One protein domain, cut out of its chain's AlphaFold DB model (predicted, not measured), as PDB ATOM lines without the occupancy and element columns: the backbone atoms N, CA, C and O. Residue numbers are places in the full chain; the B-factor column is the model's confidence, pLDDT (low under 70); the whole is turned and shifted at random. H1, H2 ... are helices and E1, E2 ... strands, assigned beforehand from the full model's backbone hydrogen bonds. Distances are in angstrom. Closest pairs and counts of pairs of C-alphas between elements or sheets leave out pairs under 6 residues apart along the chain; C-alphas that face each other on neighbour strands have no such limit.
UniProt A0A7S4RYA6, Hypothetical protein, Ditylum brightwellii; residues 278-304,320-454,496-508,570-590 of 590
ATOM      1  N   SER A 278     200.731 216.011 238.136       41.31
ATOM      2  CA  SER A 278     199.564 215.154 237.911       41.31
ATOM      3  C   SER A 278     198.263 215.846 238.334       41.31
ATOM      4  O   SER A 278     198.171 216.364 239.449       41.31
ATOM      5  N   ILE A 279     197.222 215.781 237.501       41.59
ATOM      6  CA  ILE A 279     195.845 216.002 237.963       41.59
ATOM      7  C   ILE A 279     195.397 214.770 238.764       41.59
ATOM      8  O   ILE A 279     195.727 213.638 238.409       41.59
ATOM      9  N   GLY A 280     194.689 215.007 239.873       46.72
ATOM     10  CA  GLY A 280     194.324 213.996 240.868       46.72
ATOM     11  C   GLY A 280     193.721 212.692 240.318       46.72
ATOM     12  O   GLY A 280     193.167 212.642 239.226       46.72
ATOM     13  N   SER A 281     193.818 211.635 241.128       34.50
ATOM     14  CA  SER A 281     193.365 210.235 240.956       34.50
ATOM     15  C   SER A 281     193.762 209.461 239.685       34.50
ATOM     16  O   SER A 281     193.828 208.241 239.758       34.50
ATOM     17  N   LEU A 282     194.077 210.113 238.560       42.78
ATOM     18  CA  LEU A 282     194.412 209.457 237.284       42.78
ATOM     19  C   LEU A 282     195.870 209.653 236.837       42.78
ATOM     20  O   LEU A 282     196.307 208.974 235.916       42.78
ATOM     21  N   GLY A 283     196.647 210.537 237.475       39.38
ATOM     22  CA  GLY A 283     198.116 210.504 237.395       39.38
ATOM     23  C   GLY A 283     198.770 210.880 236.053       39.38
ATOM     24  O   GLY A 283     199.983 210.746 235.937       39.38
ATOM     25  N   LEU A 284     198.032 211.358 235.045       46.16
ATOM     26  CA  LEU A 284     198.598 211.626 233.711       46.16
ATOM     27  C   LEU A 284     199.128 213.075 233.561       46.16
ATOM     28  O   LEU A 284     198.423 214.017 233.941       46.16
ATOM     29  N   PRO A 285     200.334 213.285 232.988       50.62
ATOM     30  CA  PRO A 285     200.852 214.615 232.665       50.62
ATOM     31  C   PRO A 285     200.120 215.213 231.451       50.62
ATOM     32  O   PRO A 285     199.902 214.539 230.445       50.62
ATOM     33  N   PHE A 286     199.741 216.491 231.530       54.72
ATOM     34  CA  PHE A 286     199.124 217.218 230.415       54.72
ATOM     35  C   PHE A 286     200.198 217.797 229.477       54.72
ATOM     36  O   PHE A 286     201.215 218.323 229.930       54.72
ATOM     37  N   LEU A 287     199.953 217.763 228.165       59.03
ATOM     38  CA  LEU A 287     200.832 218.344 227.147       59.03
ATOM     39  C   LEU A 287     200.134 219.567 226.529       59.03
ATOM     40  O   LEU A 287     199.184 219.416 225.771       59.03
ATOM     41  N   LYS A 288     200.567 220.790 226.876       63.72
ATOM     42  CA  LYS A 288     199.919 222.048 226.419       63.72
ATOM     43  C   LYS A 288     200.219 222.403 224.958       63.72
ATOM     44  O   LYS A 288     199.435 223.073 224.289       63.72
ATOM     45  N   ALA A 289     201.387 222.006 224.465       68.38
ATOM     46  CA  ALA A 289     201.795 222.278 223.097       68.38
ATOM     47  C   ALA A 289     202.778 221.217 222.603       68.38
ATOM     48  O   ALA A 289     203.684 220.808 223.332       68.38
ATOM     49  N   ILE A 290     202.612 220.812 221.343       75.62
ATOM     50  CA  ILE A 290     203.550 219.940 220.635       75.62
ATOM     51  C   ILE A 290     204.105 220.695 219.441       75.62
ATOM     52  O   ILE A 290     203.364 221.194 218.590       75.62
ATOM     53  N   GLY A 291     205.427 220.732 219.363       77.62
ATOM     54  CA  GLY A 291     206.134 221.095 218.158       77.62
ATOM     55  C   GLY A 291     206.332 219.882 217.261       77.62
ATOM     56  O   GLY A 291     206.925 218.889 217.677       77.62
ATOM     57  N   ILE A 292     205.855 219.960 216.023       85.19
ATOM     58  CA  ILE A 292     206.078 218.952 214.988       85.19
ATOM     59  C   ILE A 292     206.891 219.607 213.886       85.19
ATOM     60  O   ILE A 292     206.392 220.445 213.135       85.19
ATOM     61  N   ARG A 293     208.156 219.218 213.771       84.06
ATOM     62  CA  ARG A 293     208.983 219.604 212.635       84.06
ATOM     63  C   ARG A 293     208.919 218.506 211.590       84.06
ATOM     64  O   ARG A 293     209.246 217.351 211.862       84.06
ATOM     65  N   VAL A 294     208.467 218.877 210.403       86.88
ATOM     66  CA  VAL A 294     208.533 218.005 209.234       86.88
ATOM     67  C   VAL A 294     209.944 218.124 208.659       86.88
ATOM     68  O   VAL A 294     210.573 219.167 208.821       86.88
ATOM     69  N   HIS A 295     210.474 217.063 208.051       86.75
ATOM     70  CA  HIS A 295     211.793 217.098 207.404       86.75
ATOM     71  C   HIS A 295     211.687 216.746 205.927       86.75
ATOM     72  O   HIS A 295     211.805 217.606 205.055       86.75
ATOM     73  N   VAL A 296     211.449 215.470 205.622       87.69
ATOM     74  CA  VAL A 296     211.450 214.951 204.253       87.69
ATOM     75  C   VAL A 296     210.295 213.979 204.068       87.69
ATOM     76  O   VAL A 296     210.006 213.136 204.909       87.69
ATOM     77  N   MET A 297     209.636 214.068 202.922       87.69
ATOM     78  CA  MET A 297     208.631 213.110 202.492       87.69
ATOM     79  C   MET A 297     209.124 212.396 201.240       87.69
ATOM     80  O   MET A 297     209.363 213.026 200.207       87.69
ATOM     81  N   ARG A 298     209.289 211.077 201.336       88.25
ATOM     82  CA  ARG A 298     209.672 210.199 200.229       88.25
ATOM     83  C   ARG A 298     208.427 209.476 199.744       88.25
ATOM     84  O   ARG A 298     207.729 208.858 200.536       88.25
ATOM     85  N   TYR A 299     208.125 209.537 198.453       86.75
ATOM     86  CA  TYR A 299     206.960 208.849 197.899       86.75
ATOM     87  C   TYR A 299     207.226 208.298 196.507       86.75
ATOM     88  O   TYR A 299     208.057 208.807 195.753       86.75
ATOM     89  N   GLN A 300     206.481 207.254 196.158       81.75
ATOM     90  CA  GLN A 300     206.626 206.556 194.888       81.75
ATOM     91  C   GLN A 300     205.401 206.732 193.991       81.75
ATOM     92  O   GLN A 300     204.249 206.791 194.443       81.75
ATOM     93  N   ARG A 301     205.641 206.799 192.680       76.44
ATOM     94  CA  ARG A 301     204.595 206.864 191.659       76.44
ATOM     95  C   ARG A 301     204.801 205.771 190.613       76.44
ATOM     96  O   ARG A 301     205.732 205.823 189.816       76.44
ATOM     97  N   LYS A 302     203.881 204.803 190.587       69.00
ATOM     98  CA  LYS A 302     203.817 203.744 189.567       69.00
ATOM     99  C   LYS A 302     203.325 204.322 188.236       69.00
ATOM    100  O   LYS A 302     202.373 205.108 188.216       69.00
ATOM    101  N   ARG A 303     203.961 203.940 187.125       62.50
ATOM    102  CA  ARG A 303     203.468 204.220 185.770       62.50
ATOM    103  C   ARG A 303     202.378 203.209 185.416       62.50
ATOM    104  O   ARG A 303     202.602 202.001 185.501       62.50
ATOM    105  N   ASN A 304     201.218 203.694 184.977       54.91
ATOM    106  CA  ASN A 304     200.228 202.833 184.336       54.91
ATOM    107  C   ASN A 304     200.718 202.548 182.916       54.91
ATOM    108  O   ASN A 304     200.543 203.379 182.030       54.91
ATOM    109  N   ASP A 320     200.753 209.238 170.362       74.44
ATOM    110  CA  ASP A 320     201.412 208.487 171.432       74.44
ATOM    111  C   ASP A 320     202.792 209.068 171.732       74.44
ATOM    112  O   ASP A 320     203.115 209.284 172.898       74.44
ATOM    113  N   PHE A 321     203.541 209.486 170.706       76.75
ATOM    114  CA  PHE A 321     204.790 210.231 170.900       76.75
ATOM    115  C   PHE A 321     204.565 211.546 171.669       76.75
ATOM    116  O   PHE A 321     205.264 211.837 172.641       76.75
ATOM    117  N   LYS A 322     203.531 212.321 171.303       80.31
ATOM    118  CA  LYS A 322     203.147 213.541 172.040       80.31
ATOM    119  C   LYS A 322     202.752 213.247 173.490       80.31
ATOM    120  O   LYS A 322     203.075 214.038 174.373       80.31
ATOM    121  N   ARG A 323     202.071 212.125 173.755       76.19
ATOM    122  CA  ARG A 323     201.714 211.694 175.120       76.19
ATOM    123  C   ARG A 323     202.949 211.329 175.936       76.19
ATOM    124  O   ARG A 323     203.068 211.815 177.055       76.19
ATOM    125  N   VAL A 324     203.869 210.547 175.373       76.56
ATOM    126  CA  VAL A 324     205.126 210.160 176.032       76.56
ATOM    127  C   VAL A 324     205.967 211.395 176.356       76.56
ATOM    128  O   VAL A 324     206.342 211.579 177.513       76.56
ATOM    129  N   LYS A 325     206.149 212.307 175.391       79.00
ATOM    130  CA  LYS A 325     206.879 213.567 175.599       79.00
ATOM    131  C   LYS A 325     206.234 214.441 176.683       79.00
ATOM    132  O   LYS A 325     206.911 214.902 177.596       79.00
ATOM    133  N   ALA A 326     204.907 214.598 176.656       78.62
ATOM    134  CA  ALA A 326     204.180 215.348 177.684       78.62
ATOM    135  C   ALA A 326     204.224 214.674 179.072       78.62
ATOM    136  O   ALA A 326     204.111 215.343 180.103       78.62
ATOM    137  N   GLU A 327     204.344 213.347 179.138       71.56
ATOM    138  CA  GLU A 327     204.555 212.620 180.391       71.56
ATOM    139  C   GLU A 327     205.975 212.791 180.930       71.56
ATOM    140  O   GLU A 327     206.140 212.937 182.140       71.56
ATOM    141  N   GLU A 328     206.984 212.804 180.064       74.44
ATOM    142  CA  GLU A 328     208.378 213.072 180.426       74.44
ATOM    143  C   GLU A 328     208.571 214.502 180.931       74.44
ATOM    144  O   GLU A 328     209.152 214.693 182.000       74.44
ATOM    145  N   GLU A 329     207.965 215.491 180.274       78.88
ATOM    146  CA  GLU A 329     207.943 216.881 180.747       78.88
ATOM    147  C   GLU A 329     207.314 216.995 182.149       78.88
ATOM    148  O   GLU A 329     207.835 217.681 183.032       78.88
ATOM    149  N   LYS A 330     206.230 216.253 182.419       76.19
ATOM    150  CA  LYS A 330     205.604 216.188 183.756       76.19
ATOM    151  C   LYS A 330     206.457 215.458 184.797       76.19
ATOM    152  O   LYS A 330     206.256 215.683 185.993       76.19
ATOM    153  N   ARG A 331     207.353 214.556 184.381       73.38
ATOM    154  CA  ARG A 331     208.301 213.881 185.286       73.38
ATOM    155  C   ARG A 331     209.425 214.819 185.689       73.38
ATOM    156  O   ARG A 331     209.758 214.840 186.870       73.38
ATOM    157  N   GLN A 332     209.954 215.585 184.735       77.44
ATOM    158  CA  GLN A 332     210.985 216.592 184.984       77.44
ATOM    159  C   GLN A 332     210.445 217.753 185.829       77.44
ATOM    160  O   GLN A 332     211.139 218.244 186.714       77.44
ATOM    161  N   ASN A 333     209.177 218.137 185.630       81.75
ATOM    162  CA  ASN A 333     208.518 219.204 186.386       81.75
ATOM    163  C   ASN A 333     207.275 218.712 187.154       81.75
ATOM    164  O   ASN A 333     206.133 218.948 186.739       81.75
ATOM    165  N   PRO A 334     207.458 218.055 188.317       82.38
ATOM    166  CA  PRO A 334     206.341 217.631 189.146       82.38
ATOM    167  C   PRO A 334     205.635 218.823 189.819       82.38
ATOM    168  O   PRO A 334     206.227 219.856 190.139       82.38
ATOM    169  N   LYS A 335     204.329 218.670 190.077       84.25
ATOM    170  CA  LYS A 335     203.520 219.686 190.778       84.25
ATOM    171  C   LYS A 335     204.007 219.890 192.218       84.25
ATOM    172  O   LYS A 335     204.370 218.923 192.889       84.25
ATOM    173  N   ARG A 336     203.913 221.134 192.710       87.94
ATOM    174  CA  ARG A 336     204.199 221.493 194.112       87.94
ATOM    175  C   ARG A 336     203.300 220.725 195.086       87.94
ATOM    176  O   ARG A 336     202.117 220.496 194.804       87.94
ATOM    177  N   LYS A 337     203.864 220.368 196.236       89.00
ATOM    178  CA  LYS A 337     203.242 219.565 197.292       89.00
ATOM    179  C   LYS A 337     203.171 220.344 198.597       89.00
ATOM    180  O   LYS A 337     203.993 221.226 198.822       89.00
ATOM    181  N   VAL A 338     202.189 220.010 199.426       89.44
ATOM    182  CA  VAL A 338     201.975 220.590 200.760       89.44
ATOM    183  C   VAL A 338     201.621 219.471 201.730       89.44
ATOM    184  O   VAL A 338     200.898 218.542 201.355       89.44
ATOM    185  N   ILE A 339     202.114 219.572 202.961       89.38
ATOM    186  CA  ILE A 339     201.678 218.739 204.079       89.38
ATOM    187  C   ILE A 339     200.709 219.547 204.932       89.38
ATOM    188  O   ILE A 339     200.895 220.737 205.170       89.38
ATOM    189  N   SER A 340     199.647 218.877 205.354       87.75
ATOM    190  CA  SER A 340     198.641 219.415 206.245       87.75
ATOM    191  C   SER A 340     198.567 218.560 207.497       87.75
ATOM    192  O   SER A 340     198.339 217.360 207.392       87.75
ATOM    193  N   ILE A 341     198.731 219.164 208.663       88.25
ATOM    194  CA  ILE A 341     198.612 218.492 209.955       88.25
ATOM    195  C   ILE A 341     197.323 218.969 210.618       88.25
ATOM    196  O   ILE A 341     197.076 220.170 210.698       88.25
ATOM    197  N   MET A 342     196.488 218.035 211.061       84.62
ATOM    198  CA  MET A 342     195.185 218.318 211.654       84.62
ATOM    199  C   MET A 342     194.956 217.427 212.869       84.62
ATOM    200  O   MET A 342     195.099 216.211 212.783       84.62
ATOM    201  N   ARG A 343     194.520 218.003 213.986       82.12
ATOM    202  CA  ARG A 343     193.923 217.229 215.078       82.12
ATOM    203  C   ARG A 343     192.471 216.905 214.726       82.12
ATOM    204  O   ARG A 343     191.708 217.806 214.383       82.12
ATOM    205  N   VAL A 344     192.073 215.631 214.828       76.88
ATOM    206  CA  VAL A 344     190.724 215.176 214.411       76.88
ATOM    207  C   VAL A 344     189.606 215.957 215.111       76.88
ATOM    208  O   VAL A 344     188.584 216.249 214.491       76.88
ATOM    209  N   LYS A 345     189.809 216.307 216.388       72.38
ATOM    210  CA  LYS A 345     188.846 217.065 217.199       72.38
ATOM    211  C   LYS A 345     188.668 218.505 216.707       72.38
ATOM    212  O   LYS A 345     187.534 218.956 216.576       72.38
ATOM    213  N   ASP A 346     189.764 219.178 216.367       66.88
ATOM    214  CA  ASP A 346     189.757 220.613 216.057       66.88
ATOM    215  C   ASP A 346     189.408 220.893 214.589       66.88
ATOM    216  O   ASP A 346     189.003 221.999 214.243       66.88
ATOM    217  N   LYS A 347     189.557 219.892 213.702       69.81
ATOM    218  CA  LYS A 347     189.324 219.977 212.242       69.81
ATOM    219  C   LYS A 347     190.128 221.074 211.520       69.81
ATOM    220  O   LYS A 347     189.962 221.259 210.315       69.81
ATOM    221  N   PHE A 348     191.016 221.770 212.223       71.12
ATOM    222  CA  PHE A 348     191.870 222.815 211.680       71.12
ATOM    223  C   PHE A 348     193.119 222.222 211.026       71.12
ATOM    224  O   PHE A 348     193.755 221.312 211.560       71.12
ATOM    225  N   HIS A 349     193.471 222.742 209.852       76.75
ATOM    226  CA  HIS A 349     194.583 222.265 209.041       76.75
ATOM    227  C   HIS A 349     195.774 223.228 209.140       76.75
ATOM    228  O   HIS A 349     195.780 224.277 208.500       76.75
ATOM    229  N   HIS A 350     196.828 222.838 209.851       80.69
ATOM    230  CA  HIS A 350     198.119 223.522 209.787       80.69
ATOM    231  C   HIS A 350     198.847 223.115 208.504       80.69
ATOM    232  O   HIS A 350     199.020 221.925 208.247       80.69
ATOM    233  N   LEU A 351     199.244 224.080 207.676       83.12
ATOM    234  CA  LEU A 351     199.788 223.833 206.338       83.12
ATOM    235  C   LEU A 351     201.252 224.251 206.246       83.12
ATOM    236  O   LEU A 351     201.607 225.342 206.686       83.12
ATOM    237  N   THR A 352     202.070 223.422 205.599       85.75
ATOM    238  CA  THR A 352     203.435 223.802 205.222       85.75
ATOM    239  C   THR A 352     203.448 224.681 203.967       85.75
ATOM    240  O   THR A 352     202.510 224.644 203.156       85.75
ATOM    241  N   ARG A 353     204.539 225.410 203.699       85.50
ATOM    242  CA  ARG A 353     204.735 226.046 202.390       85.50
ATOM    243  C   ARG A 353     204.834 224.988 201.297       85.50
ATOM    244  O   ARG A 353     205.203 223.826 201.497       85.50
ATOM    245  N   ALA A 354     204.466 225.411 200.095       86.56
ATOM    246  CA  ALA A 354     204.437 224.544 198.932       86.56
ATOM    247  C   ALA A 354     205.849 224.299 198.388       86.56
ATOM    248  O   ALA A 354     206.455 225.201 197.808       86.56
ATOM    249  N   SER A 355     206.324 223.060 198.499       86.81
ATOM    250  CA  SER A 355     207.659 222.645 198.056       86.81
ATOM    251  C   SER A 355     207.590 221.830 196.756       86.81
ATOM    252  O   SER A 355     206.602 221.135 196.482       86.81
ATOM    253  N   LYS A 356     208.607 221.958 195.894       87.56
ATOM    254  CA  LYS A 356     208.706 221.188 194.641       87.56
ATOM    255  C   LYS A 356     209.396 219.842 194.914       87.56
ATOM    256  O   LYS A 356     210.472 219.845 195.505       87.56
ATOM    257  N   PRO A 357     208.832 218.708 194.457       88.19
ATOM    258  CA  PRO A 357     209.507 217.417 194.560       88.19
ATOM    259  C   PRO A 357     210.773 217.368 193.712       88.19
ATOM    260  O   PRO A 357     210.755 217.796 192.559       88.19
ATOM    261  N   LYS A 358     211.825 216.763 194.261       86.19
ATOM    262  CA  LYS A 358     213.007 216.326 193.518       86.19
ATOM    263  C   LYS A 358     212.830 214.860 193.125       86.19
ATOM    264  O   LYS A 358     212.342 214.059 193.924       86.19
ATOM    265  N   LEU A 359     213.169 214.523 191.884       82.38
ATOM    266  CA  LEU A 359     213.216 213.137 191.421       82.38
ATOM    267  C   LEU A 359     214.469 212.484 192.013       82.38
ATOM    268  O   LEU A 359     215.553 213.047 191.894       82.38
ATOM    269  N   LEU A 360     214.308 211.334 192.662       78.56
ATOM    270  CA  LEU A 360     215.434 210.524 193.111       78.56
ATOM    271  C   LEU A 360     215.807 209.577 191.969       78.56
ATOM    272  O   LEU A 360     214.951 208.832 191.486       78.56
ATOM    273  N   VAL A 361     217.051 209.665 191.508       67.94
ATOM    274  CA  VAL A 361     217.640 208.730 190.548       67.94
ATOM    275  C   VAL A 361     218.510 207.786 191.367       67.94
ATOM    276  O   VAL A 361     219.404 208.256 192.064       67.94
ATOM    277  N   ASP A 362     218.219 206.489 191.334       55.84
ATOM    278  CA  ASP A 362     219.078 205.499 191.984       55.84
ATOM    279  C   ASP A 362     220.275 205.228 191.060       55.84
ATOM    280  O   ASP A 362     220.085 204.893 189.891       55.84
ATOM    281  N   GLU A 363     221.501 205.381 191.565       51.84
ATOM    282  CA  GLU A 363     222.755 205.302 190.787       51.84
ATOM    283  C   GLU A 363     223.111 203.893 190.251       51.84
ATOM    284  O   GLU A 363     224.194 203.710 189.704       51.84
ATOM    285  N   GLY A 364     222.221 202.894 190.344       51.06
ATOM    286  CA  GLY A 364     222.544 201.492 190.019       51.06
ATOM    287  C   GLY A 364     221.628 200.750 189.036       51.06
ATOM    288  O   GLY A 364     222.066 199.754 188.476       51.06
ATOM    289  N   ASP A 365     220.401 201.210 188.768       46.56
ATOM    290  CA  ASP A 365     219.418 200.447 187.972       46.56
ATOM    291  C   ASP A 365     218.966 201.232 186.730       46.56
ATOM    292  O   ASP A 365     217.926 201.897 186.704       46.56
ATOM    293  N   GLN A 366     219.755 201.152 185.654       47.81
ATOM    294  CA  GLN A 366     219.412 201.734 184.344       47.81
ATOM    295  C   GLN A 366     218.320 200.945 183.592       47.81
ATOM    296  O   GLN A 366     217.821 201.379 182.552       47.81
ATOM    297  N   SER A 367     217.876 199.807 184.125       43.25
ATOM    298  CA  SER A 367     216.788 198.988 183.593       43.25
ATOM    299  C   SER A 367     215.423 199.541 184.019       43.25
ATOM    300  O   SER A 367     214.722 198.990 184.859       43.25
ATOM    301  N   ALA A 368     215.033 200.659 183.399       52.84
ATOM    302  CA  ALA A 368     213.642 201.086 183.204       52.84
ATOM    303  C   ALA A 368     212.681 200.794 184.377       52.84
ATOM    304  O   ALA A 368     211.630 200.171 184.191       52.84
ATOM    305  N   SER A 369     212.999 201.253 185.592       53.75
ATOM    306  CA  SER A 369     212.099 201.008 186.715       53.75
ATOM    307  C   SER A 369     210.750 201.692 186.441       53.75
ATOM    308  O   SER A 369     210.616 202.898 186.207       53.75
ATOM    309  N   LYS A 370     209.687 200.883 186.415       62.28
ATOM    310  CA  LYS A 370     208.291 201.283 186.151       62.28
ATOM    311  C   LYS A 370     207.741 202.267 187.206       62.28
ATOM    312  O   LYS A 370     206.578 202.680 187.138       62.28
ATOM    313  N   ILE A 371     208.559 202.634 188.191       67.44
ATOM    314  CA  ILE A 371     208.225 203.359 189.411       67.44
ATOM    315  C   ILE A 371     209.186 204.546 189.528       67.44
ATOM    316  O   ILE A 371     210.388 204.355 189.634       67.44
ATOM    317  N   SER A 372     208.665 205.774 189.537       74.94
ATOM    318  CA  SER A 372     209.479 206.956 189.840       74.94
ATOM    319  C   SER A 372     209.407 207.307 191.327       74.94
ATOM    320  O   SER A 372     208.313 207.405 191.897       74.94
ATOM    321  N   ARG A 373     210.575 207.500 191.951       83.38
ATOM    322  CA  ARG A 373     210.734 207.888 193.360       83.38
ATOM    323  C   ARG A 373     210.944 209.397 193.470       83.38
ATOM    324  O   ARG A 373     211.708 209.984 192.709       83.38
ATOM    325  N   TYR A 374     210.261 210.038 194.410       85.44
ATOM    326  CA  TYR A 374     210.352 211.477 194.646       85.44
ATOM    327  C   TYR A 374     210.638 211.761 196.117       85.44
ATOM    328  O   TYR A 374     210.082 211.101 196.994       85.44
ATOM    329  N   ALA A 375     211.430 212.798 196.379       87.56
ATOM    330  CA  ALA A 375     211.608 213.379 197.704       87.56
ATOM    331  C   ALA A 375     211.132 214.832 197.718       87.56
ATOM    332  O   ALA A 375     211.393 215.599 196.790       87.56
ATOM    333  N   VAL A 376     210.438 215.224 198.780       88.06
ATOM    334  CA  VAL A 376     210.054 216.611 199.043       88.06
ATOM    335  C   VAL A 376     210.596 216.989 200.404       88.06
ATOM    336  O   VAL A 376     210.323 216.300 201.380       88.06
ATOM    337  N   ILE A 377     211.351 218.078 200.459       87.00
ATOM    338  CA  ILE A 377     211.900 218.608 201.703       87.00
ATOM    339  C   ILE A 377     210.950 219.702 202.200       87.00
ATOM    340  O   ILE A 377     210.558 220.585 201.425       87.00
ATOM    341  N   PHE A 378     210.572 219.605 203.468       81.75
ATOM    342  CA  PHE A 378     209.723 220.540 204.192       81.75
ATOM    343  C   PHE A 378     210.465 220.911 205.474       81.75
ATOM    344  O   PHE A 378     210.264 220.248 206.469       81.75
ATOM    345  N   GLU A 379     211.338 221.918 205.481       79.50
ATOM    346  CA  GLU A 379     212.078 222.313 206.699       79.50
ATOM    347  C   GLU A 379     211.246 223.238 207.594       79.50
ATOM    348  O   GLU A 379     211.672 224.328 207.974       79.50
ATOM    349  N   GLU A 380     210.019 222.828 207.895       78.56
ATOM    350  CA  GLU A 380     209.058 223.668 208.594       78.56
ATOM    351  C   GLU A 380     208.606 223.055 209.902       78.56
ATOM    352  O   GLU A 380     208.361 221.853 210.032       78.56
ATOM    353  N   THR A 381     208.473 223.947 210.870       81.31
ATOM    354  CA  THR A 381     208.061 223.635 212.221       81.31
ATOM    355  C   THR A 381     206.625 224.090 212.412       81.31
ATOM    356  O   THR A 381     206.326 225.281 212.356       81.31
ATOM    357  N   ILE A 382     205.735 223.132 212.641       82.19
ATOM    358  CA  ILE A 382     204.328 223.363 212.938       82.19
ATOM    359  C   ILE A 382     204.131 223.205 214.438       82.19
ATOM    360  O   ILE A 382     204.539 222.211 215.033       82.19
ATOM    361  N   ILE A 383     203.490 224.192 215.048       80.81
ATOM    362  CA  ILE A 383     203.189 224.187 216.473       80.81
ATOM    363  C   ILE A 383     201.693 223.945 216.638       80.81
ATOM    364  O   ILE A 383     200.884 224.740 216.160       80.81
ATOM    365  N   ILE A 384     201.341 222.866 217.332       75.38
ATOM    366  CA  ILE A 384     199.966 222.571 217.730       75.38
ATOM    367  C   ILE A 384     199.827 222.985 219.194       75.38
ATOM    368  O   ILE A 384     200.431 222.368 220.072       75.38
ATOM    369  N   ARG A 385     199.068 224.056 219.448       72.31
ATOM    370  CA  ARG A 385     198.735 224.531 220.800       72.31
ATOM    371  C   ARG A 385     197.320 224.083 221.136       72.31
ATOM    372  O   ARG A 385     196.402 224.389 220.379       72.31
ATOM    373  N   CYS A 386     197.148 223.369 222.243       63.47
ATOM    374  CA  CYS A 386     195.834 222.931 222.705       63.47
ATOM    375  C   CYS A 386     195.791 222.916 224.236       63.47
ATOM    376  O   CYS A 386     196.695 222.386 224.876       63.47
ATOM    377  N   ALA A 387     194.712 223.440 224.820       55.53
ATOM    378  CA  ALA A 387     194.517 223.427 226.271       55.53
ATOM    379  C   ALA A 387     194.369 221.998 226.837       55.53
ATOM    380  O   ALA A 387     194.938 221.698 227.883       55.53
ATOM    381  N   ASP A 388     193.685 221.115 226.096       62.91
ATOM    382  CA  ASP A 388     193.341 219.750 226.515       62.91
ATOM    383  C   ASP A 388     193.817 218.710 225.488       62.91
ATOM    384  O   ASP A 388     193.010 218.129 224.754       62.91
ATOM    385  N   LEU A 389     195.130 218.489 225.377       68.38
ATOM    386  CA  LEU A 389     195.660 217.424 224.525       68.38
ATOM    387  C   LEU A 389     195.703 216.101 225.301       68.38
ATOM    388  O   LEU A 389     196.517 215.919 226.206       68.38
ATOM    389  N   GLN A 390     194.803 215.181 224.957       73.06
ATOM    390  CA  GLN A 390     194.751 213.853 225.569       73.06
ATOM    391  C   GLN A 390     195.674 212.895 224.812       73.06
ATOM    392  O   GLN A 390     195.776 212.979 223.592       73.06
ATOM    393  N   LEU A 391     196.284 211.930 225.507       72.75
ATOM    394  CA  LEU A 391     197.128 210.901 224.871       72.75
ATOM    395  C   LEU A 391     196.357 210.076 223.821       72.75
ATOM    396  O   LEU A 391     196.928 209.656 222.820       72.75
ATOM    397  N   SER A 392     195.045 209.901 224.003       78.62
ATOM    398  CA  SER A 392     194.165 209.210 223.052       78.62
ATOM    399  C   SER A 392     193.820 210.028 221.802       78.62
ATOM    400  O   SER A 392     193.123 209.530 220.920       78.62
ATOM    401  N   ASP A 393     194.227 211.295 221.721       81.19
ATOM    402  CA  ASP A 393     193.877 212.134 220.582       81.19
ATOM    403  C   ASP A 393     194.642 211.728 219.328       81.19
ATOM    404  O   ASP A 393     195.847 211.487 219.351       81.19
ATOM    405  N   HIS A 394     193.928 211.712 218.203       83.69
ATOM    406  CA  HIS A 394     194.508 211.430 216.899       83.69
ATOM    407  C   HIS A 394     194.908 212.722 216.185       83.69
ATOM    408  O   HIS A 394     194.096 213.637 215.991       83.69
ATOM    409  N   ILE A 395     196.152 212.747 215.724       87.31
ATOM    410  CA  ILE A 395     196.692 213.734 214.799       87.31
ATOM    411  C   ILE A 395     196.781 213.075 213.423       87.31
ATOM    412  O   ILE A 395     197.342 211.992 213.254       87.31
ATOM    413  N   VAL A 396     196.194 213.729 212.430       88.12
ATOM    414  CA  VAL A 396     196.148 213.289 211.040       88.12
ATOM    415  C   VAL A 396     197.068 214.165 210.210       88.12
ATOM    416  O   VAL A 396     196.913 215.383 210.143       88.12
ATOM    417  N   ILE A 397     198.006 213.526 209.530       89.75
ATOM    418  CA  ILE A 397     198.962 214.151 208.630       89.75
ATOM    419  C   ILE A 397     198.547 213.790 207.211       89.75
ATOM    420  O   ILE A 397     198.550 212.630 206.810       89.75
ATOM    421  N   ASN A 398     198.164 214.799 206.444       89.62
ATOM    422  CA  ASN A 398     197.636 214.674 205.099       89.62
ATOM    423  C   ASN A 398     198.611 215.261 204.078       89.62
ATOM    424  O   ASN A 398     199.088 216.385 204.219       89.62
ATOM    425  N   PHE A 399     198.847 214.535 202.990       89.50
ATOM    426  CA  PHE A 399     199.680 214.981 201.878       89.50
ATOM    427  C   PHE A 399     198.829 215.432 200.692       89.50
ATOM    428  O   PHE A 399     197.971 214.690 200.205       89.50
ATOM    429  N   TRP A 400     199.094 216.634 200.179       87.38
ATOM    430  CA  TRP A 400     198.277 217.282 199.156       87.38
ATOM    431  C   TRP A 400     199.088 217.787 197.959       87.38
ATOM    432  O   TRP A 400     200.272 218.116 198.043       87.38
ATOM    433  N   ASN A 401     198.410 217.909 196.814       86.12
ATOM    434  CA  ASN A 401     198.886 218.731 195.702       86.12
ATOM    435  C   ASN A 401     198.494 220.185 195.989       86.12
ATOM    436  O   ASN A 401     197.328 220.457 196.278       86.12
ATOM    437  N   TYR A 402     199.422 221.127 195.815       79.69
ATOM    438  CA  TYR A 402     199.176 222.547 196.100       79.69
ATOM    439  C   TYR A 402     197.983 223.127 195.313       79.69
ATOM    440  O   TYR A 402     197.213 223.928 195.831       79.69
ATOM    441  N   SER A 403     197.775 222.674 194.070       67.50
ATOM    442  CA  SER A 403     196.658 223.119 193.224       67.50
ATOM    443  C   SER A 403     195.279 222.766 193.786       67.50
ATOM    444  O   SER A 403     194.309 223.455 193.497       67.50
ATOM    445  N   THR A 404     195.185 221.677 194.550       58.75
ATOM    446  CA  THR A 404     193.916 221.148 195.066       58.75
ATOM    447  C   THR A 404     193.476 221.872 196.339       58.75
ATOM    448  O   THR A 404     192.298 221.873 196.668       58.75
ATOM    449  N   LEU A 405     194.412 222.540 197.018       57.19
ATOM    450  CA  LEU A 405     194.192 223.224 198.294       57.19
ATOM    451  C   LEU A 405     193.446 224.560 198.140       57.19
ATOM    452  O   LEU A 405     192.728 224.966 199.044       57.19
ATOM    453  N   LYS A 406     193.521 225.199 196.961       49.19
ATOM    454  CA  LYS A 406     192.748 226.419 196.632       49.19
ATOM    455  C   LYS A 406     191.228 226.186 196.557       49.19
ATOM    456  O   LYS A 406     190.471 227.143 196.447       49.19
ATOM    457  N   ARG A 407     190.782 224.925 196.582       42.25
ATOM    458  CA  ARG A 407     189.375 224.503 196.642       42.25
ATOM    459  C   ARG A 407     189.242 223.414 197.709       42.25
ATOM    460  O   ARG A 407     189.100 222.236 197.382       42.25
ATOM    461  N   LEU A 408     189.330 223.796 198.981       46.03
ATOM    462  CA  LEU A 408     188.959 222.939 200.112       46.03
ATOM    463  C   LEU A 408     187.430 222.770 200.134       46.03
ATOM    464  O   LEU A 408     186.725 223.353 200.946       46.03
ATOM    465  N   THR A 409     186.904 222.010 199.175       44.00
ATOM    466  CA  THR A 409     185.544 221.472 199.230       44.00
ATOM    467  C   THR A 409     185.607 220.061 199.807       44.00
ATOM    468  O   THR A 409     186.596 219.346 199.626       44.00
ATOM    469  N   THR A 410     184.537 219.634 200.471       45.75
ATOM    470  CA  THR A 410     184.366 218.314 201.112       45.75
ATOM    471  C   THR A 410     184.582 217.104 200.185       45.75
ATOM    472  O   THR A 410     184.669 215.975 200.661       45.75
ATOM    473  N   ASN A 411     184.717 217.321 198.872       52.16
ATOM    474  CA  ASN A 411     184.882 216.272 197.863       52.16
ATOM    475  C   ASN A 411     186.341 215.957 197.499       52.16
ATOM    476  O   ASN A 411     186.606 214.913 196.898       52.16
ATOM    477  N   ASN A 412     187.300 216.824 197.834       63.56
ATOM    478  CA  ASN A 412     188.702 216.581 197.502       63.56
ATOM    479  C   ASN A 412     189.351 215.706 198.582       63.56
ATOM    480  O   ASN A 412     189.370 216.076 199.749       63.56
ATOM    481  N   LYS A 413     189.889 214.542 198.195       72.06
ATOM    482  CA  LYS A 413     190.598 213.624 199.105       72.06
ATOM    483  C   LYS A 413     192.109 213.893 199.107       72.06
ATOM    484  O   LYS A 413     192.654 214.203 198.039       72.06
ATOM    485  N   PRO A 414     192.793 213.741 200.258       79.88
ATOM    486  CA  PRO A 414     194.248 213.820 200.311       79.88
ATOM    487  C   PRO A 414     194.879 212.707 199.467       79.88
ATOM    488  O   PRO A 414     194.275 211.665 199.214       79.88
ATOM    489  N   ILE A 415     196.111 212.928 199.013       80.94
ATOM    490  CA  ILE A 415     196.868 211.942 198.227       80.94
ATOM    491  C   ILE A 415     197.249 210.753 199.112       80.94
ATOM    492  O   ILE A 415     197.173 209.602 198.684       80.94
ATOM    493  N   SER A 416     197.658 211.056 200.341       85.50
ATOM    494  CA  SER A 416     197.939 210.082 201.385       85.50
ATOM    495  C   SER A 416     197.696 210.689 202.762       85.50
ATOM    496  O   SER A 416     197.809 211.902 202.936       85.50
ATOM    497  N   GLU A 417     197.399 209.831 203.725       87.12
ATOM    498  CA  GLU A 417     197.060 210.135 205.108       87.12
ATOM    499  C   GLU A 417     197.918 209.258 206.035       87.12
ATOM    500  O   GLU A 417     198.159 208.083 205.751       87.12
ATOM    501  N   CYS A 418     198.388 209.831 207.134       86.75
ATOM    502  CA  CYS A 418     198.978 209.121 208.264       86.75
ATOM    503  C   CYS A 418     198.253 209.568 209.530       86.75
ATOM    504  O   CYS A 418     197.949 210.751 209.684       86.75
ATOM    505  N   ARG A 419     197.946 208.624 210.419       87.44
ATOM    506  CA  ARG A 419     197.316 208.897 211.711       87.44
ATOM    507  C   ARG A 419     198.283 208.491 212.802       87.44
ATOM    508  O   ARG A 419     198.768 207.367 212.785       87.44
ATOM    509  N   VAL A 420     198.524 209.401 213.730       86.06
ATOM    510  CA  VAL A 420     199.416 209.205 214.870       86.06
ATOM    511  C   VAL A 420     198.647 209.600 216.125       86.06
ATOM    512  O   VAL A 420     197.891 210.575 216.090       86.06
ATOM    513  N   THR A 421     198.772 208.844 217.213       84.75
ATOM    514  CA  THR A 421     198.196 209.270 218.498       84.75
ATOM    515  C   THR A 421     199.161 210.187 219.239       84.75
ATOM    516  O   THR A 421     200.379 210.098 219.092       84.75
ATOM    517  N   VAL A 422     198.627 211.079 220.068       80.12
ATOM    518  CA  VAL A 422     199.454 211.890 220.974       80.12
ATOM    519  C   VAL A 422     200.235 210.998 221.946       80.12
ATOM    520  O   VAL A 422     201.356 211.338 222.311       80.12
ATOM    521  N   GLY A 423     199.684 209.837 222.310       77.00
ATOM    522  CA  GLY A 423     200.362 208.801 223.083       77.00
ATOM    523  C   GLY A 423     201.622 208.277 222.401       77.00
ATOM    524  O   GLY A 423     202.673 208.237 223.034       77.00
ATOM    525  N   ASP A 424     201.548 207.966 221.104       78.31
ATOM    526  CA  ASP A 424     202.705 207.501 220.323       78.31
ATOM    527  C   ASP A 424     203.810 208.566 220.274       78.31
ATOM    528  O   ASP A 424     204.995 208.266 220.422       78.31
ATOM    529  N   ILE A 425     203.414 209.835 220.117       78.06
ATOM    530  CA  ILE A 425     204.330 210.983 220.124       78.06
ATOM    531  C   ILE A 425     204.991 211.133 221.496       78.06
ATOM    532  O   ILE A 425     206.208 211.296 221.585       78.06
ATOM    533  N   HIS A 426     204.199 211.050 222.567       75.94
ATOM    534  CA  HIS A 426     204.693 211.144 223.935       75.94
ATOM    535  C   HIS A 426     205.678 210.015 224.255       75.94
ATOM    536  O   HIS A 426     206.761 210.286 224.767       75.94
ATOM    537  N   ALA A 427     205.356 208.770 223.895       73.38
ATOM    538  CA  ALA A 427     206.242 207.624 224.086       73.38
ATOM    539  C   ALA A 427     207.561 207.785 223.310       73.38
ATOM    540  O   ALA A 427     208.638 207.510 223.842       73.38
ATOM    541  N   SER A 428     207.507 208.300 222.076       71.56
ATOM    542  CA  SER A 428     208.716 208.601 221.300       71.56
ATOM    543  C   SER A 428     209.586 209.669 221.969       71.56
ATOM    544  O   SER A 428     210.812 209.552 221.962       71.56
ATOM    545  N   MET A 429     208.976 210.713 222.532       71.06
ATOM    546  CA  MET A 429     209.698 211.756 223.264       71.06
ATOM    547  C   MET A 429     210.301 211.211 224.560       71.06
ATOM    548  O   MET A 429     211.451 211.502 224.877       71.06
ATOM    549  N   GLU A 430     209.555 210.391 225.294       69.62
ATOM    550  CA  GLU A 430     210.019 209.775 226.533       69.62
ATOM    551  C   GLU A 430     211.227 208.863 226.296       69.62
ATOM    552  O   GLU A 430     212.222 208.961 227.013       69.62
ATOM    553  N   ASN A 431     211.191 208.040 225.244       67.19
ATOM    554  CA  ASN A 431     212.321 207.195 224.856       67.19
ATOM    555  C   ASN A 431     213.576 208.019 224.543       67.19
ATOM    556  O   ASN A 431     214.678 207.641 224.938       67.19
ATOM    557  N   PHE A 432     213.413 209.172 223.890       68.19
ATOM    558  CA  PHE A 432     214.517 210.089 223.617       68.19
ATOM    559  C   PHE A 432     215.123 210.670 224.903       68.19
ATOM    560  O   PHE A 432     216.342 210.649 225.076       68.19
ATOM    561  N   TYR A 433     214.286 211.135 225.835       67.00
ATOM    562  CA  TYR A 433     214.762 211.648 227.123       67.00
ATOM    563  C   TYR A 433     215.445 210.568 227.961       67.00
ATOM    564  O   TYR A 433     216.507 210.823 228.528       67.00
ATOM    565  N   ARG A 434     214.887 209.353 227.998       68.44
ATOM    566  CA  ARG A 434     215.489 208.207 228.692       68.44
ATOM    567  C   ARG A 434     216.861 207.858 228.115       68.44
ATOM    568  O   ARG A 434     217.804 207.692 228.882       68.44
ATOM    569  N   ALA A 435     216.999 207.824 226.789       67.50
ATOM    570  CA  ALA A 435     218.285 207.584 226.136       67.50
ATOM    571  C   ALA A 435     219.312 208.686 226.459       67.50
ATOM    572  O   ALA A 435     220.467 208.388 226.755       67.50
ATOM    573  N   GLY A 436     218.892 209.956 226.464       64.19
ATOM    574  CA  GLY A 436     219.754 211.076 226.851       64.19
ATOM    575  C   GLY A 436     220.227 210.990 228.307       64.19
ATOM    576  O   GLY A 436     221.407 211.195 228.585       64.19
ATOM    577  N   LEU A 437     219.332 210.630 229.231       68.31
ATOM    578  CA  LEU A 437     219.671 210.438 230.644       68.31
ATOM    579  C   LEU A 437     220.656 209.282 230.850       68.31
ATOM    580  O   LEU A 437     221.625 209.448 231.588       68.31
ATOM    581  N   GLN A 438     220.475 208.162 230.145       69.69
ATOM    582  CA  GLN A 438     221.411 207.033 230.186       69.69
ATOM    583  C   GLN A 438     222.820 207.432 229.726       69.69
ATOM    584  O   GLN A 438     223.804 207.026 230.336       69.69
ATOM    585  N   GLN A 439     222.942 208.267 228.688       70.19
ATOM    586  CA  GLN A 439     224.246 208.770 228.235       70.19
ATOM    587  C   GLN A 439     224.929 209.642 229.295       70.19
ATOM    588  O   GLN A 439     226.133 209.525 229.526       70.19
ATOM    589  N   ILE A 440     224.164 210.503 229.973       69.12
ATOM    590  CA  ILE A 440     224.682 211.334 231.067       69.12
ATOM    591  C   ILE A 440     225.156 210.451 232.227       69.12
ATOM    592  O   ILE A 440     226.242 210.671 232.762       69.12
ATOM    593  N   GLU A 441     224.383 209.430 232.587       71.00
ATOM    594  CA  GLU A 441     224.729 208.479 233.645       71.00
ATOM    595  C   GLU A 441     225.997 207.677 233.310       71.00
ATOM    596  O   GLU A 441     226.903 207.569 234.140       71.00
ATOM    597  N   LEU A 442     226.132 207.193 232.071       73.00
ATOM    598  CA  LEU A 442     227.352 206.536 231.596       73.00
ATOM    599  C   LEU A 442     228.566 207.471 231.689       73.00
ATOM    600  O   LEU A 442     229.611 207.091 232.211       73.00
ATOM    601  N   ASN A 443     228.431 208.728 231.272       74.50
ATOM    602  CA  ASN A 443     229.525 209.695 231.368       74.50
ATOM    603  C   ASN A 443     229.923 209.975 232.828       74.50
ATOM    604  O   ASN A 443     231.112 210.003 233.155       74.50
ATOM    605  N   LEU A 444     228.948 210.129 233.729       71.00
ATOM    606  CA  LEU A 444     229.202 210.336 235.158       71.00
ATOM    607  C   LEU A 444     229.864 209.117 235.811       71.00
ATOM    608  O   LEU A 444     230.800 209.276 236.597       71.00
ATOM    609  N   THR A 445     229.435 207.903 235.463       73.88
ATOM    610  CA  THR A 445     230.054 206.664 235.960       73.88
ATOM    611  C   THR A 445     231.478 206.497 235.427       73.88
ATOM    612  O   THR A 445     232.377 206.176 236.206       73.88
ATOM    613  N   HIS A 446     231.743 206.816 234.154       74.69
ATOM    614  CA  HIS A 446     233.100 206.855 233.600       74.69
ATOM    615  C   HIS A 446     234.000 207.866 234.328       74.69
ATOM    616  O   HIS A 446     235.127 207.525 234.700       74.69
ATOM    617  N   HIS A 447     233.509 209.079 234.598       68.62
ATOM    618  CA  HIS A 447     234.254 210.091 235.354       68.62
ATOM    619  C   HIS A 447     234.508 209.673 236.809       68.62
ATOM    620  O   HIS A 447     235.631 209.818 237.296       68.62
ATOM    621  N   SER A 448     233.509 209.104 237.487       71.69
ATOM    622  CA  SER A 448     233.642 208.565 238.847       71.69
ATOM    623  C   SER A 448     234.689 207.448 238.906       71.69
ATOM    624  O   SER A 448     235.607 207.485 239.728       71.69
ATOM    625  N   ASN A 449     234.643 206.507 237.958       71.56
ATOM    626  CA  ASN A 449     235.621 205.429 237.844       71.56
ATOM    627  C   ASN A 449     237.034 205.957 237.550       71.56
ATOM    628  O   ASN A 449     238.004 205.452 238.115       71.56
ATOM    629  N   ALA A 450     237.177 207.000 236.727       67.75
ATOM    630  CA  ALA A 450     238.464 207.643 236.473       67.75
ATOM    631  C   ALA A 450     239.029 208.351 237.719       67.75
ATOM    632  O   ALA A 450     240.232 208.272 237.982       67.75
ATOM    633  N   ILE A 451     238.181 209.015 238.513       67.50
ATOM    634  CA  ILE A 451     238.573 209.639 239.788       67.50
ATOM    635  C   ILE A 451     238.983 208.568 240.800       67.50
ATOM    636  O   ILE A 451     240.038 208.694 241.421       67.50
ATOM    637  N   ASN A 452     238.208 207.488 240.920       62.84
ATOM    638  CA  ASN A 452     238.527 206.374 241.809       62.84
ATOM    639  C   ASN A 452     239.836 205.688 241.405       62.84
ATOM    640  O   ASN A 452     240.687 205.479 242.264       62.84
ATOM    641  N   ARG A 453     240.080 205.452 240.107       56.47
ATOM    642  CA  ARG A 453     241.379 204.959 239.611       56.47
ATOM    643  C   ARG A 453     242.529 205.903 239.969       56.47
ATOM    644  O   ARG A 453     243.545 205.446 240.476       56.47
ATOM    645  N   LYS A 454     242.368 207.220 239.792       56.69
ATOM    646  CA  LYS A 454     243.386 208.214 240.199       56.69
ATOM    647  C   LYS A 454     243.631 208.223 241.712       56.69
ATOM    648  O   LYS A 454     244.762 208.442 242.139       56.69
ATOM    649  N   THR A 496     219.890 216.191 218.857       46.09
ATOM    650  CA  THR A 496     218.918 216.319 217.782       46.09
ATOM    651  C   THR A 496     217.720 215.454 218.154       46.09
ATOM    652  O   THR A 496     217.906 214.293 218.516       46.09
ATOM    653  N   PRO A 497     216.489 215.994 218.121       54.84
ATOM    654  CA  PRO A 497     215.309 215.201 218.442       54.84
ATOM    655  C   PRO A 497     215.267 213.970 217.534       54.84
ATOM    656  O   PRO A 497     215.627 214.062 216.356       54.84
ATOM    657  N   CYS A 498     214.837 212.825 218.073       61.03
ATOM    658  CA  CYS A 498     214.731 211.594 217.295       61.03
ATOM    659  C   CYS A 498     213.853 211.848 216.058       61.03
ATOM    660  O   CYS A 498     212.686 212.236 216.171       61.03
ATOM    661  N   VAL A 499     214.442 211.695 214.872       70.06
ATOM    662  CA  VAL A 499     213.713 211.766 213.607       70.06
ATOM    663  C   VAL A 499     213.015 210.427 213.428       70.06
ATOM    664  O   VAL A 499     213.671 209.402 213.268       70.06
ATOM    665  N   GLN A 500     211.688 210.438 213.461       76.38
ATOM    666  CA  GLN A 500     210.869 209.246 213.322       76.38
ATOM    667  C   GLN A 500     210.275 209.166 211.915       76.38
ATOM    668  O   GLN A 500     209.794 210.159 211.358       76.38
ATOM    669  N   GLU A 501     210.312 207.968 211.335       80.62
ATOM    670  CA  GLU A 501     209.710 207.677 210.038       80.62
ATOM    671  C   GLU A 501     208.278 207.172 210.210       80.62
ATOM    672  O   GLU A 501     208.023 206.189 210.901       80.62
ATOM    673  N   PHE A 502     207.338 207.832 209.539       82.12
ATOM    674  CA  PHE A 502     205.933 207.448 209.512       82.12
ATOM    675  C   PHE A 502     205.509 207.034 208.110       82.12
ATOM    676  O   PHE A 502     205.775 207.723 207.122       82.12
ATOM    677  N   THR A 503     204.796 205.918 208.012       82.44
ATOM    678  CA  THR A 503     204.236 205.434 206.748       82.44
ATOM    679  C   THR A 503     202.966 206.197 206.383       82.44
ATOM    680  O   THR A 503     202.025 206.290 207.172       82.44
ATOM    681  N   MET A 504     202.919 206.711 205.156       82.75
ATOM    682  CA  MET A 504     201.775 207.421 204.591       82.75
ATOM    683  C   MET A 504     200.974 206.478 203.695       82.75
ATOM    684  O   MET A 504     201.479 205.972 202.687       82.75
ATOM    685  N   MET A 505     199.697 206.298 204.014       80.56
ATOM    686  CA  MET A 505     198.810 205.378 203.305       80.56
ATOM    687  C   MET A 505     197.861 206.145 202.392       80.56
ATOM    688  O   MET A 505     197.459 207.267 202.689       80.56
ATOM    689  N   ARG A 506     197.469 205.565 201.258       78.81
ATOM    690  CA  ARG A 506     196.375 206.134 200.460       78.81
ATOM    691  C   ARG A 506     195.063 205.995 201.237       78.81
ATOM    692  O   ARG A 506     194.783 204.894 201.714       78.81
ATOM    693  N   PRO A 507     194.236 207.053 201.333       69.69
ATOM    694  CA  PRO A 507     192.960 206.960 202.032       69.69
ATOM    695  C   PRO A 507     192.082 205.901 201.355       69.69
ATOM    696  O   PRO A 507     191.845 205.960 200.142       69.69
ATOM    697  N   SER A 508     191.621 204.912 202.123       59.06
ATOM    698  CA  SER A 508     190.815 203.824 201.576       59.06
ATOM    699  C   SER A 508     189.476 204.370 201.076       59.06
ATOM    700  O   SER A 508     188.751 205.103 201.755       59.06
ATOM    701  N   ILE A 570     199.684 190.669 201.592       42.88
ATOM    702  CA  ILE A 570     200.844 191.513 201.906       42.88
ATOM    703  C   ILE A 570     201.163 192.424 200.713       42.88
ATOM    704  O   ILE A 570     201.336 193.629 200.892       42.88
ATOM    705  N   SER A 571     201.136 191.897 199.485       43.81
ATOM    706  CA  SER A 571     201.283 192.675 198.248       43.81
ATOM    707  C   SER A 571     200.177 193.732 198.106       43.81
ATOM    708  O   SER A 571     200.473 194.909 197.900       43.81
ATOM    709  N   ARG A 572     198.908 193.375 198.356       45.72
ATOM    710  CA  ARG A 572     197.778 194.323 198.394       45.72
ATOM    711  C   ARG A 572     197.937 195.371 199.506       45.72
ATOM    712  O   ARG A 572     197.604 196.533 199.284       45.72
ATOM    713  N   ARG A 573     198.493 195.027 200.679       38.88
ATOM    714  CA  ARG A 573     198.843 196.004 201.739       38.88
ATOM    715  C   ARG A 573     199.940 196.974 201.283       38.88
ATOM    716  O   ARG A 573     199.823 198.172 201.537       38.88
ATOM    717  N   ILE A 574     200.950 196.492 200.556       47.56
ATOM    718  CA  ILE A 574     202.018 197.312 199.956       47.56
ATOM    719  C   ILE A 574     201.463 198.246 198.860       47.56
ATOM    720  O   ILE A 574     201.933 199.376 198.720       47.56
ATOM    721  N   GLU A 575     200.406 197.858 198.138       48.75
ATOM    722  CA  GLU A 575     199.746 198.715 197.133       48.75
ATOM    723  C   GLU A 575     199.038 199.952 197.722       48.75
ATOM    724  O   GLU A 575     198.821 200.948 197.014       48.75
ATOM    725  N   HIS A 576     198.720 199.933 199.020       59.53
ATOM    726  CA  HIS A 576     198.155 201.076 199.739       59.53
ATOM    727  C   HIS A 576     199.213 202.045 200.289       59.53
ATOM    728  O   HIS A 576     198.861 203.188 200.604       59.53
ATOM    729  N   LEU A 577     200.491 201.653 200.355       60.72
ATOM    730  CA  LEU A 577     201.580 202.510 200.825       60.72
ATOM    731  C   LEU A 577     201.961 203.537 199.752       60.72
ATOM    732  O   LEU A 577     202.393 203.200 198.645       60.72
ATOM    733  N   HIS A 578     201.818 204.822 200.075       74.56
ATOM    734  CA  HIS A 578     202.190 205.899 199.161       74.56
ATOM    735  C   HIS A 578     203.646 206.350 199.341       74.56
ATOM    736  O   HIS A 578     204.297 206.700 198.351       74.56
ATOM    737  N   GLY A 579     204.146 206.341 200.578       82.94
ATOM    738  CA  GLY A 579     205.475 206.839 200.920       82.94
ATOM    739  C   GLY A 579     205.751 206.868 202.424       82.94
ATOM    740  O   GLY A 579     204.922 206.425 203.214       82.94
ATOM    741  N   THR A 580     206.898 207.423 202.806       86.62
ATOM    742  CA  THR A 580     207.307 207.663 204.196       86.62
ATOM    743  C   THR A 580     207.530 209.157 204.438       86.62
ATOM    744  O   THR A 580     207.944 209.893 203.537       86.62
ATOM    745  N   VAL A 581     207.219 209.631 205.644       87.12
ATOM    746  CA  VAL A 581     207.479 211.006 206.086       87.12
ATOM    747  C   VAL A 581     208.341 210.987 207.342       87.12
ATOM    748  O   VAL A 581     208.044 210.256 208.281       87.12
ATOM    749  N   THR A 582     209.411 211.777 207.351       86.44
ATOM    750  CA  THR A 582     210.263 211.973 208.525       86.44
ATOM    751  C   THR A 582     209.780 213.178 209.320       86.44
ATOM    752  O   THR A 582     209.663 214.289 208.791       86.44
ATOM    753  N   LEU A 583     209.491 212.953 210.599       85.31
ATOM    754  CA  LEU A 583     209.001 213.957 211.538       85.31
ATOM    755  C   LEU A 583     209.877 213.936 212.786       85.31
ATOM    756  O   LEU A 583     210.310 212.877 213.225       85.31
ATOM    757  N   SER A 584     210.117 215.098 213.378       80.69
ATOM    758  CA  SER A 584     210.688 215.187 214.720       80.69
ATOM    759  C   SER A 584     209.742 215.950 215.627       80.69
ATOM    760  O   SER A 584     209.281 217.041 215.272       80.69
ATOM    761  N   PHE A 585     209.505 215.395 216.805       80.94
ATOM    762  CA  PHE A 585     208.673 216.003 217.830       80.94
ATOM    763  C   PHE A 585     209.552 216.706 218.852       80.94
ATOM    764  O   PHE A 585     210.614 216.202 219.218       80.94
ATOM    765  N   PHE A 586     209.115 217.868 219.311       71.88
ATOM    766  CA  PHE A 586     209.776 218.571 220.397       71.88
ATOM    767  C   PHE A 586     208.728 219.163 221.345       71.88
ATOM    768  O   PHE A 586     207.704 219.692 220.890       71.88
ATOM    769  N   PRO A 587     208.952 219.070 222.666       64.50
ATOM    770  CA  PRO A 587     208.112 219.776 223.611       64.50
ATOM    771  C   PRO A 587     208.389 221.267 223.492       64.50
ATOM    772  O   PRO A 587     209.531 221.703 223.336       64.50
ATOM    773  N   ILE A 588     207.329 222.054 223.594       59.91
ATOM    774  CA  ILE A 588     207.447 223.501 223.698       59.91
ATOM    775  C   ILE A 588     207.345 223.822 225.179       59.91
ATOM    776  O   ILE A 588     206.281 223.675 225.782       59.91
ATOM    777  N   ILE A 589     208.487 224.190 225.756       48.94
ATOM    778  CA  ILE A 589     208.563 224.701 227.122       48.94
ATOM    779  C   ILE A 589     207.818 226.037 227.118       48.94
ATOM    780  O   ILE A 589     208.052 226.870 226.240       48.94
ATOM    781  N   TRP A 590     206.865 226.170 228.035       40.25
ATOM    782  CA  TRP A 590     206.035 227.361 228.179       40.25
ATOM    783  C   TRP A 590     206.697 228.371 229.105       40.25
ATOM    784  O   TRP A 590     207.195 227.924 230.167       40.25
TER     785      TRP A 590
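Overview. This is residues 278 to 304, 320 to 454, 496 to 508 and 570 to 590 of the 590 residues of the protein "Hypothetical protein" of Ditylum brightwellii (UniProt A0A7S4RYA6). Two sheets lie partly face to face as a sandwich, their strands crossed: a strongly twisted one built round the long, bending strand E1, and a smaller one of four strands. Residues 434 to 454 of the long helix H3 stick out at one end of this body, and residues 320 to 330 of H1 at the opposite end. The 196 printed residues hold four named helices and ten named strands, in the order E1 H1 E2 E3 E4 E5 E6 E7 H2 E8 H3 E9 H4 E10, a mixed class. The larger sheet is branched, the smaller runs E3 E2 E7 E8, and both are antiparallel. The whole is loose, with a radius of gyration of the C-alphas of 21.6 A, and spans 78 by 47 by 34 A.

Along the chain. Find C-alpha 289 at (201.795, 222.278, 223.097); from there E1 runs 38.4 A to residue 302, bending by 53 degrees at residue 295. Next come H1, residues 320 to 332, 18.5 A, E2, 337 to 343, E3, 349 to 351, E4, 358 to 360, E5, 371 to 377, E6, 381 to 385, E7, 394 to 401, 22.8 A, H2, 402 to 405, and E8, 416 to 421. H3, residues 422 to 454, runs 48.1 A to C-alpha 454 at (243.386, 208.214, 240.199). After it look for E9, 499 to 505, H4, 570 to 575, and E10, 577 to 587, 29.3 A, ending at (208.112, 219.776, 223.611).

Arrangement. Start at E1: E5 and E6 lie on one side of it, E10 on the other side. Check N 299 and O 374, 2.9 A, for E5; N 292 and O 382, 2.8 A, for E6; N 293 and O 584, 2.9 A, for E10. E4 and E5 form a hairpin, with N 358 and O 375 at 2.8 A; E9 pairs with E10 through N 502 and O 581, 2.8 A. In the other sheet, read N 341 and O 350, 2.8 A, in the hairpin E2 and E3, N 340 and O 398, 2.8 A, between E2 and E7, and N 397 and O 418, 2.8 A, between E7 and E8. The sheets' facing parts are 8.9 A centre to centre, their strands at 51 degrees; the closest C-alphas of E8 and E9, Cys 418 and Met 504, are 4.9 A apart. H3 only grazes both sheets, H1 only grazes the branched one with residues 331 to 332, and H2 only grazes the other. H4 is on neither sheet, only just for the branched one, with 4 pairs of C-alphas within 10 A. In H1, H3 and H4 every O i to N i+4 pair is within hydrogen-bond range; H2 is too short for one.

Size, cuts and confidence. The C-alphas farthest apart, Asp 320 and Lys 454, are 80.6 A apart. Three cuts interrupt the printed part, with C-alpha gaps of 14.1 A from 304 to 320, 34.2 A from 454 to 496 and 15.9 A from 508 to 570. Of the links printed whole, none is long. Mean pLDDT of the printed part is 71.5; 75 residues are under 70, among them 278 to 289, 361 to 371 and 570 to 577.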